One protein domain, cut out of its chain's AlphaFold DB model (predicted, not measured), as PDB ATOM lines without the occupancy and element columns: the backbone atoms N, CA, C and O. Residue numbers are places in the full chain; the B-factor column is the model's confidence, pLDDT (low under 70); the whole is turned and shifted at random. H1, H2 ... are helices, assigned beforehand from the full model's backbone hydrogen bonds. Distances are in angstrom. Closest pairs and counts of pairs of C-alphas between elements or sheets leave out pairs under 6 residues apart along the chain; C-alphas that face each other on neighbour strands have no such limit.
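AT A GLANCE: This is residues 27 to 95 of the 95 residues of the protein "DDE Tnp4 domain-containing protein" of Phytophthora sojae (strain P6497) (UniProt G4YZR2). Two long helices make a lopsided T: H1 is the stem, its last residues meeting H2, the crossbar, past the middle of H2. Most of H1 sticks out as a free arm, and a long link runs from its end to the start of H2. The printed part has 69 residues with two named helices, H1 then H2, and no named strand; its class is all helix. It is extended, with a radius of gyration of the C-alphas of 17.3 A, and flat, spanning 46 by 37 by 16 A.

HOW THE PARTS SIT: H1, residues 32 to 58, touches H2, residues 72 to 94, with residues 55 to 58 alone, against residues 85 to 89 of H2. Their closest C-alphas, Ile 55 and His 89, are 6.7 A apart. Their lines are about perpendicular, at 90 degrees. Every O i to N i+4 pair is within hydrogen-bond range in H2, and 21 of 23 in H1.

IN THESE COORDINATES: H1 begins at C-alpha 32 (-25.416, 8.432, 65.736) and is 39.4 A long. H2, 33.5 A long, ends at C-alpha 94 (-11.734, -29.262, 57.018).

THE WHOLE: The farthest C-alphas, Pro 27 and Leu 95, are 47.8 A apart. The printed part has no cut. The link, residues 59 to 71, is long; pLDDT is under 70 at residues 65 to 67.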
ATOM      1  N   PRO A  27     -32.271  10.480  55.380       95.00
ATOM      2  CA  PRO A  27     -31.349  11.124  56.326       95.00
ATOM      3  C   PRO A  27     -31.207  10.407  57.680       95.00
ATOM      4  O   PRO A  27     -30.255  10.688  58.398       95.00
ATOM      5  N   ALA A  28     -32.084   9.455  58.018       94.12
ATOM      6  CA  ALA A  28     -32.082   8.771  59.318       94.12
ATOM      7  C   ALA A  28     -30.759   8.048  59.627       94.12
ATOM      8  O   ALA A  28     -30.351   7.991  60.782       94.12
ATOM      9  N   ALA A  29     -30.061   7.560  58.599       94.88
ATOM     10  CA  ALA A  29     -28.729   6.962  58.709       94.88
ATOM     11  C   ALA A  29     -27.647   7.885  59.309       94.88
ATOM     12  O   ALA A  29     -26.581   7.398  59.662       94.88
ATOM     13  N   LEU A  30     -27.885   9.203  59.364       95.19
ATOM     14  CA  LEU A  30     -26.942  10.185  59.912       95.19
ATOM     15  C   LEU A  30     -27.069  10.347  61.432       95.19
ATOM     16  O   LEU A  30     -26.206  10.972  62.044       95.19
ATOM     17  N   LEU A  31     -28.135   9.817  62.040       97.69
ATOM     18  CA  LEU A  31     -28.266   9.800  63.494       97.69
ATOM     19  C   LEU A  31     -27.213   8.849  64.088       97.69
ATOM     20  O   LEU A  31     -27.057   7.752  63.546       97.69
ATOM     21  N   PRO A  32     -26.523   9.220  65.186       97.44
ATOM     22  CA  PRO A  32     -25.416   8.432  65.736       97.44
ATOM     23  C   PRO A  32     -25.760   6.957  65.981       97.44
ATOM     24  O   PRO A  32     -25.037   6.075  65.523       97.44
ATOM     25  N   ASP A  33     -26.907   6.684  66.605       97.75
ATOM     26  CA  ASP A  33     -27.334   5.316  66.926       97.75
ATOM     27  C   ASP A  33     -27.632   4.488  65.665       97.75
ATOM     28  O   ASP A  33     -27.273   3.315  65.567       97.75
ATOM     29  N   ASN A  34     -28.240   5.116  64.657       96.56
ATOM     30  CA  ASN A  34     -28.549   4.468  63.382       96.56
ATOM     31  C   ASN A  34     -27.282   4.207  62.559       96.56
ATOM     32  O   ASN A  34     -27.197   3.197  61.858       96.56
ATOM     33  N   ALA A  35     -26.305   5.114  62.634       96.69
ATOM     34  CA  ALA A  35     -25.008   4.954  61.993       96.69
ATOM     35  C   ALA A  35     -24.232   3.786  62.615       96.69
ATOM     36  O   ALA A  35     -23.707   2.953  61.879       96.69
ATOM     37  N   GLU A  36     -24.232   3.674  63.945       97.69
ATOM     38  CA  GLU A  36     -23.622   2.554  64.670       97.69
ATOM     39  C   GLU A  36     -24.315   1.221  64.346       97.69
ATOM     40  O   GLU A  36     -23.652   0.223  64.058       97.69
ATOM     41  N   PHE A  37     -25.653   1.198  64.313       95.00
ATOM     42  CA  PHE A  37     -26.405   0.018  63.879       95.00
ATOM     43  C   PHE A  37     -26.020  -0.408  62.454       95.00
ATOM     44  O   PHE A  37     -25.670  -1.568  62.219       95.00
ATOM     45  N   ASN A  38     -26.040   0.534  61.506       95.69
ATOM     46  CA  ASN A  38     -25.666   0.279  60.117       95.69
ATOM     47  C   ASN A  38     -24.214  -0.201  59.995       95.69
ATOM     48  O   ASN A  38     -23.941  -1.089  59.188       95.69
ATOM     49  N   PHE A  39     -23.297   0.359  60.789       95.56
ATOM     50  CA  PHE A  39     -21.897  -0.047  60.823       95.56
ATOM     51  C   PHE A  39     -21.759  -1.509  61.251       95.56
ATOM     52  O   PHE A  39     -21.188  -2.304  60.508       95.56
ATOM     53  N   ARG A  40     -22.363  -1.902  62.380       94.94
ATOM     54  CA  ARG A  40     -22.331  -3.296  62.861       94.94
ATOM     55  C   ARG A  40     -22.933  -4.271  61.856       94.94
ATOM     56  O   ARG A  40     -22.354  -5.328  61.599       94.94
ATOM     57  N   LEU A  41     -24.070  -3.904  61.266       93.62
ATOM     58  CA  LEU A  41     -24.724  -4.705  60.236       93.62
ATOM     59  C   LEU A  41     -23.826  -4.870  58.999       93.62
ATOM     60  O   LEU A  41     -23.691  -5.976  58.475       93.62
ATOM     61  N   ALA A  42     -23.161  -3.800  58.556       92.25
ATOM     62  CA  ALA A  42     -22.201  -3.858  57.458       92.25
ATOM     63  C   ALA A  42     -20.983  -4.734  57.803       92.25
ATOM     64  O   ALA A  42     -20.580  -5.555  56.983       92.25
ATOM     65  N   THR A  43     -20.437  -4.636  59.019       93.50
ATOM     66  CA  THR A  43     -19.298  -5.460  59.457       93.50
ATOM     67  C   THR A  43     -19.607  -6.954  59.391       93.50
ATOM     68  O   THR A  43     -18.799  -7.722  58.873       93.50
ATOM     69  N   GLN A  44     -20.785  -7.381  59.857       90.38
ATOM     70  CA  GLN A  44     -21.187  -8.791  59.769       90.38
ATOM     71  C   GLN A  44     -21.290  -9.276  58.319       90.38
ATOM     72  O   GLN A  44     -20.919 -10.408  58.005       90.38
ATOM     73  N   ARG A  45     -21.747  -8.409  57.414       91.12
ATOM     74  CA  ARG A  45     -21.876  -8.748  55.997       91.12
ATOM     75  C   ARG A  45     -20.556  -8.926  55.278       91.12
ATOM     76  O   ARG A  45     -20.509  -9.754  54.379       91.12
ATOM     77  N   ILE A  46     -19.497  -8.231  55.690       92.19
ATOM     78  CA  ILE A  46     -18.162  -8.408  55.097       92.19
ATOM     79  C   ILE A  46     -17.753  -9.886  55.147       92.19
ATOM     80  O   ILE A  46     -17.303 -10.435  54.145       92.19
ATOM     81  N   ALA A  47     -17.973 -10.564  56.279       90.94
ATOM     82  CA  ALA A  47     -17.660 -11.985  56.415       90.94
ATOM     83  C   ALA A  47     -18.506 -12.869  55.478       90.94
ATOM     84  O   ALA A  47     -17.982 -13.796  54.857       90.94
ATOM     85  N   ILE A  48     -19.800 -12.562  55.341       90.12
ATOM     86  CA  ILE A  48     -20.730 -13.295  54.467       90.12
ATOM     87  C   ILE A  48     -20.345 -13.113  52.994       90.12
ATOM     88  O   ILE A  48     -20.227 -14.091  52.257       90.12
ATOM     89  N   GLU A  49     -20.120 -11.873  52.566       92.31
ATOM     90  CA  GLU A  49     -19.761 -11.527  51.190       92.31
ATOM     91  C   GLU A  49     -18.394 -12.113  50.814       92.31
ATOM     92  O   GLU A  49     -18.249 -12.677  49.728       92.31
ATOM     93  N   HIS A  50     -17.424 -12.089  51.735       93.19
ATOM     94  CA  HIS A  50     -16.122 -12.727  51.543       93.19
ATOM     95  C   HIS A  50     -16.244 -14.250  51.383       93.19
ATOM     96  O   HIS A  50     -15.692 -14.815  50.440       93.19
ATOM     97  N   CYS A  51     -17.027 -14.913  52.242       91.25
ATOM     98  CA  CYS A  51     -17.299 -16.349  52.136       91.25
ATOM     99  C   CYS A  51     -17.937 -16.705  50.782       91.25
ATOM    100  O   CYS A  51     -17.446 -17.580  50.066       91.25
ATOM    101  N   ILE A  52     -18.974 -15.967  50.370       89.94
ATOM    102  CA  ILE A  52     -19.622 -16.162  49.066       89.94
ATOM    103  C   ILE A  52     -18.630 -15.946  47.918       89.94
ATOM    104  O   ILE A  52     -18.641 -16.722  46.961       89.94
ATOM    105  N   GLY A  53     -17.763 -14.933  48.006       92.44
ATOM    106  CA  GLY A  53     -16.712 -14.670  47.021       92.44
ATOM    107  C   GLY A  53     -15.744 -15.845  46.866       92.44
ATOM    108  O   GLY A  53     -15.490 -16.286  45.745       92.44
ATOM    109  N   ILE A  54     -15.277 -16.419  47.978       93.00
ATOM    110  CA  ILE A  54     -14.404 -17.603  47.972       93.00
ATOM    111  C   ILE A  54     -15.113 -18.799  47.330       93.00
ATOM    112  O   ILE A  54     -14.538 -19.471  46.471       93.00
ATOM    113  N   ILE A  55     -16.363 -19.073  47.718       92.31
ATOM    114  CA  ILE A  55     -17.127 -20.206  47.178       92.31
ATOM    115  C   ILE A  55     -17.337 -20.037  45.668       92.31
ATOM    116  O   ILE A  55     -17.141 -20.988  44.914       92.31
ATOM    117  N   LYS A  56     -17.694 -18.834  45.212       90.38
ATOM    118  CA  LYS A  56     -17.860 -18.507  43.789       90.38
ATOM    119  C   LYS A  56     -16.563 -18.626  42.990       90.38
ATOM    120  O   LYS A  56     -16.604 -19.084  41.852       90.38
ATOM    121  N   GLY A  57     -15.425 -18.262  43.582       91.19
ATOM    122  CA  GLY A  57     -14.104 -18.470  42.982       91.19
ATOM    123  C   GLY A  57     -13.720 -19.950  42.891       91.19
ATOM    124  O   GLY A  57     -13.109 -20.372  41.914       91.19
ATOM    125  N   ARG A  58     -14.121 -20.762  43.878       92.00
ATOM    126  CA  ARG A  58     -13.876 -22.214  43.894       92.00
ATOM    127  C   ARG A  58     -14.786 -22.982  42.938       92.00
ATOM    128  O   ARG A  58     -14.356 -23.962  42.339       92.00
ATOM    129  N   PHE A  59     -16.035 -22.547  42.804       91.75
ATOM    130  CA  PHE A  59     -17.039 -23.167  41.946       91.75
ATOM    131  C   PHE A  59     -17.573 -22.138  40.938       91.75
ATOM    132  O   PHE A  59     -18.654 -21.584  41.153       91.75
ATOM    133  N   PRO A  60     -16.857 -21.903  39.817       85.56
ATOM    134  CA  PRO A  60     -17.221 -20.891  38.818       85.56
ATOM    135  C   PRO A  60     -18.645 -21.022  38.265       85.56
ATOM    136  O   PRO A  60     -19.280 -20.016  37.957       85.56
ATOM    137  N   PHE A  61     -19.205 -22.239  38.249       82.69
ATOM    138  CA  PHE A  61     -20.611 -22.491  37.907       82.69
ATOM    139  C   PHE A  61     -21.604 -21.630  38.717       82.69
ATOM    140  O   PHE A  61     -22.661 -21.281  38.206       82.69
ATOM    141  N   LEU A  62     -21.279 -21.255  39.960       84.06
ATOM    142  CA  LEU A  62     -22.124 -20.390  40.796       84.06
ATOM    143  C   LEU A  62     -22.098 -18.915  40.372       84.06
ATOM    144  O   LEU A  62     -22.996 -18.152  40.730       84.06
ATOM    145  N   SER A  63     -21.056 -18.503  39.654       77.44
ATOM    146  CA  SER A  63     -20.901 -17.153  39.100       77.44
ATOM    147  C   SER A  63     -21.480 -17.064  37.692       77.44
ATOM    148  O   SER A  63     -22.083 -16.059  37.334       77.44
ATOM    149  N   GLU A  64     -21.340 -18.139  36.922       70.81
ATOM    150  CA  GLU A  64     -21.726 -18.230  35.512       70.81
ATOM    151  C   GLU A  64     -23.021 -19.021  35.311       70.81
ATOM    152  O   GLU A  64     -23.217 -19.643  34.269       70.81
ATOM    153  N   CYS A  65     -23.914 -19.037  36.306       65.31
ATOM    154  CA  CYS A  65     -25.168 -19.783  36.239       65.31
ATOM    155  C   CYS A  65     -26.155 -19.123  35.251       65.31
ATOM    156  O   CYS A  65     -27.223 -18.654  35.632       65.31
ATOM    157  N   ALA A  66     -25.817 -19.115  33.962       62.28
ATOM    158  CA  ALA A  66     -26.654 -18.728  32.833       62.28
ATOM    159  C   ALA A  66     -27.632 -19.865  32.489       62.28
ATOM    160  O   ALA A  66     -27.748 -20.300  31.346       62.28
ATOM    161  N   THR A  67     -28.291 -20.417  33.510       68.06
ATOM    162  CA  THR A  67     -29.326 -21.432  33.307       68.06
ATOM    163  C   THR A  67     -30.654 -20.703  33.170       68.06
ATOM    164  O   THR A  67     -31.031 -19.949  34.065       68.06
ATOM    165  N   TYR A  68     -31.356 -20.906  32.056       74.69
ATOM    166  CA  TYR A  68     -32.725 -20.421  31.920       74.69
ATOM    167  C   TYR A  68     -33.594 -21.149  32.946       74.69
ATOM    168  O   TYR A  68     -33.727 -22.368  32.892       74.69
ATOM    169  N   LEU A  69     -34.139 -20.406  33.906       85.19
ATOM    170  CA  LEU A  69     -35.097 -20.928  34.875       85.19
ATOM    171  C   LEU A  69     -36.479 -20.880  34.225       85.19
ATOM    172  O   LEU A  69     -37.161 -19.858  34.293       85.19
ATOM    173  N   LEU A  70     -36.841 -21.951  33.518       87.75
ATOM    174  CA  LEU A  70     -38.104 -22.033  32.780       87.75
ATOM    175  C   LEU A  70     -39.230 -22.603  33.642       87.75
ATOM    176  O   LEU A  70     -40.385 -22.212  33.487       87.75
ATOM    177  N   ASP A  71     -38.887 -23.503  34.562       90.50
ATOM    178  CA  ASP A  71     -39.833 -24.158  35.453       90.50
ATOM    179  C   ASP A  71     -39.274 -24.362  36.875       90.50
ATOM    180  O   ASP A  71     -38.116 -24.069  37.197       90.50
ATOM    181  N   GLU A  72     -40.135 -24.858  37.764       92.44
ATOM    182  CA  GLU A  72     -39.778 -25.171  39.149       92.44
ATOM    183  C   GLU A  72     -38.698 -26.262  39.245       92.44
ATOM    184  O   GLU A  72     -37.885 -26.271  40.174       92.44
ATOM    185  N   VAL A  73     -38.635 -27.176  38.275       91.56
ATOM    186  CA  VAL A  73     -37.659 -28.267  38.275       91.56
ATOM    187  C   VAL A  73     -36.253 -27.717  38.043       91.56
ATOM    188  O   VAL A  73     -35.311 -28.140  38.720       91.56
ATOM    189  N   ASP A  74     -36.103 -26.750  37.143       89.19
ATOM    190  CA  ASP A  74     -34.843 -26.049  36.905       89.19
ATOM    191  C   ASP A  74     -34.383 -25.285  38.146       89.19
ATOM    192  O   ASP A  74     -33.216 -25.398  38.541       89.19
ATOM    193  N   LEU A  75     -35.307 -24.614  38.838       89.62
ATOM    194  CA  LEU A  75     -35.016 -23.960  40.113       89.62
ATOM    195  C   LEU A  75     -34.501 -24.967  41.154       89.62
ATOM    196  O   LEU A  75     -33.435 -24.768  41.743       89.62
ATOM    197  N   ILE A  76     -35.198 -26.092  41.338       92.25
ATOM    198  CA  ILE A  76     -34.793 -27.148  42.278       92.25
ATOM    199  C   ILE A  76     -33.411 -27.709  41.912       92.25
ATOM    200  O   ILE A  76     -32.592 -27.969  42.803       92.25
ATOM    201  N   ARG A  77     -33.120 -27.907  40.621       89.62
ATOM    202  CA  ARG A  77     -31.811 -28.385  40.146       89.62
ATOM    203  C   ARG A  77     -30.698 -27.402  40.497       89.62
ATOM    204  O   ARG A  77     -29.675 -27.833  41.034       89.62
ATOM    205  N   VAL A  78     -30.897 -26.109  40.242       89.38
ATOM    206  CA  VAL A  78     -29.918 -25.066  40.582       89.38
ATOM    207  C   VAL A  78     -29.696 -25.011  42.093       89.38
ATOM    208  O   VAL A  78     -28.550 -25.088  42.538       89.38
ATOM    209  N   CYS A  79     -30.760 -25.016  42.902       91.00
ATOM    210  CA  CYS A  79     -30.646 -25.042  44.363       91.00
ATOM    211  C   CYS A  79     -29.890 -26.280  44.879       91.00
ATOM    212  O   CYS A  79     -29.062 -26.173  45.787       91.00
ATOM    213  N   LYS A  80     -30.121 -27.464  44.292       92.94
ATOM    214  CA  LYS A  80     -29.387 -28.691  44.651       92.94
ATOM    215  C   LYS A  80     -27.894 -28.575  44.344       92.94
ATOM    216  O   LYS A  80     -27.084 -28.965  45.183       92.94
ATOM    217  N   ARG A  81     -27.531 -28.024  43.180       90.31
ATOM    218  CA  ARG A  81     -26.129 -27.792  42.794       90.31
ATOM    219  C   ARG A  81     -25.456 -26.774  43.712       90.31
ATOM    220  O   ARG A  81     -24.385 -27.060  44.235       90.31
ATOM    221  N   GLN A  82     -26.124 -25.654  43.991       91.69
ATOM    222  CA  GLN A  82     -25.662 -24.636  44.939       91.69
ATOM    223  C   GLN A  82     -25.343 -25.251  46.310       91.69
ATOM    224  O   GLN A  82     -24.266 -25.036  46.862       91.69
ATOM    225  N   ARG A  83     -26.260 -26.073  46.836       93.62
ATOM    226  CA  ARG A  83     -26.075 -26.759  48.117       93.62
ATOM    227  C   ARG A  83     -24.911 -27.750  48.084       93.62
ATOM    228  O   ARG A  83     -24.158 -27.813  49.050       93.62
ATOM    229  N   ALA A  84     -24.741 -28.499  46.994       93.94
ATOM    230  CA  ALA A  84     -23.608 -29.411  46.840       93.94
ATOM    231  C   ALA A  84     -22.267 -28.659  46.875       93.94
ATOM    232  O   ALA A  84     -21.354 -29.092  47.573       93.94
ATOM    233  N   CYS A  85     -22.167 -27.500  46.213       92.69
ATOM    234  CA  CYS A  85     -20.979 -26.646  46.285       92.69
ATOM    235  C   CYS A  85     -20.672 -26.188  47.717       92.69
ATOM    236  O   CYS A  85     -19.514 -26.203  48.117       92.69
ATOM    237  N   PHE A  86     -21.687 -25.822  48.508       92.94
ATOM    238  CA  PHE A  86     -21.487 -25.446  49.912       92.94
ATOM    239  C   PHE A  86     -20.988 -26.613  50.770       92.94
ATOM    240  O   PHE A  86     -20.048 -26.448  51.539       92.94
ATOM    241  N   VAL A  87     -21.566 -27.806  50.604       94.69
ATOM    242  CA  VAL A  87     -21.109 -29.007  51.325       94.69
ATOM    243  C   VAL A  87     -19.663 -29.339  50.957       94.69
ATOM    244  O   VAL A  87     -18.836 -29.537  51.841       94.69
ATOM    245  N   LEU A  88     -19.334 -29.342  49.661       94.38
ATOM    246  CA  LEU A  88     -17.972 -29.596  49.189       94.38
ATOM    247  C   LEU A  88     -16.987 -28.523  49.662       94.38
ATOM    248  O   LEU A  88     -15.854 -28.847  49.999       94.38
ATOM    249  N   HIS A  89     -17.404 -27.255  49.713       93.50
ATOM    250  CA  HIS A  89     -16.578 -26.180  50.253       93.50
ATOM    251  C   HIS A  89     -16.170 -26.459  51.699       93.50
ATOM    252  O   HIS A  89     -14.982 -26.367  52.000       93.50
ATOM    253  N   ASN A  90     -17.129 -26.840  52.547       92.81
ATOM    254  CA  ASN A  90     -16.879 -27.141  53.955       92.81
ATOM    255  C   ASN A  90     -15.929 -28.333  54.110       92.81
ATOM    256  O   ASN A  90     -14.936 -28.219  54.818       92.81
ATOM    257  N   VAL A  91     -16.158 -29.423  53.367       94.31
ATOM    258  CA  VAL A  91     -15.248 -30.585  53.361       94.31
ATOM    259  C   VAL A  91     -13.826 -30.167  52.983       94.31
ATOM    260  O   VAL A  91     -12.868 -30.568  53.626       94.31
ATOM    261  N   CYS A  92     -13.665 -29.319  51.968       90.94
ATOM    262  CA  CYS A  92     -12.353 -28.842  51.541       90.94
ATOM    263  C   CYS A  92     -11.743 -27.735  52.427       90.94
ATOM    264  O   CYS A  92     -10.665 -27.258  52.088       90.94
ATOM    265  N   ILE A  93     -12.446 -27.224  53.441       89.94
ATOM    266  CA  ILE A  93     -11.863 -26.363  54.489       89.94
ATOM    267  C   ILE A  93     -11.380 -27.219  55.663       89.94
ATOM    268  O   ILE A  93     -10.420 -26.847  56.329       89.94
ATOM    269  N   GLU A  94     -12.065 -28.333  55.931       85.94
ATOM    270  CA  GLU A  94     -11.734 -29.262  57.018       85.94
ATOM    271  C   GLU A  94     -10.544 -30.186  56.700       85.94
ATOM    272  O   GLU A  94      -9.935 -30.717  57.628       85.94
ATOM    273  N   LEU A  95     -10.224 -30.376  55.414       70.12
ATOM    274  CA  LEU A  95      -9.024 -31.074  54.924       70.12
ATOM    275  C   LEU A  95      -7.793 -30.161  54.926       70.12
ATOM    276  O   LEU A  95      -6.715 -30.657  55.326       70.12
TER     277      LEU A  95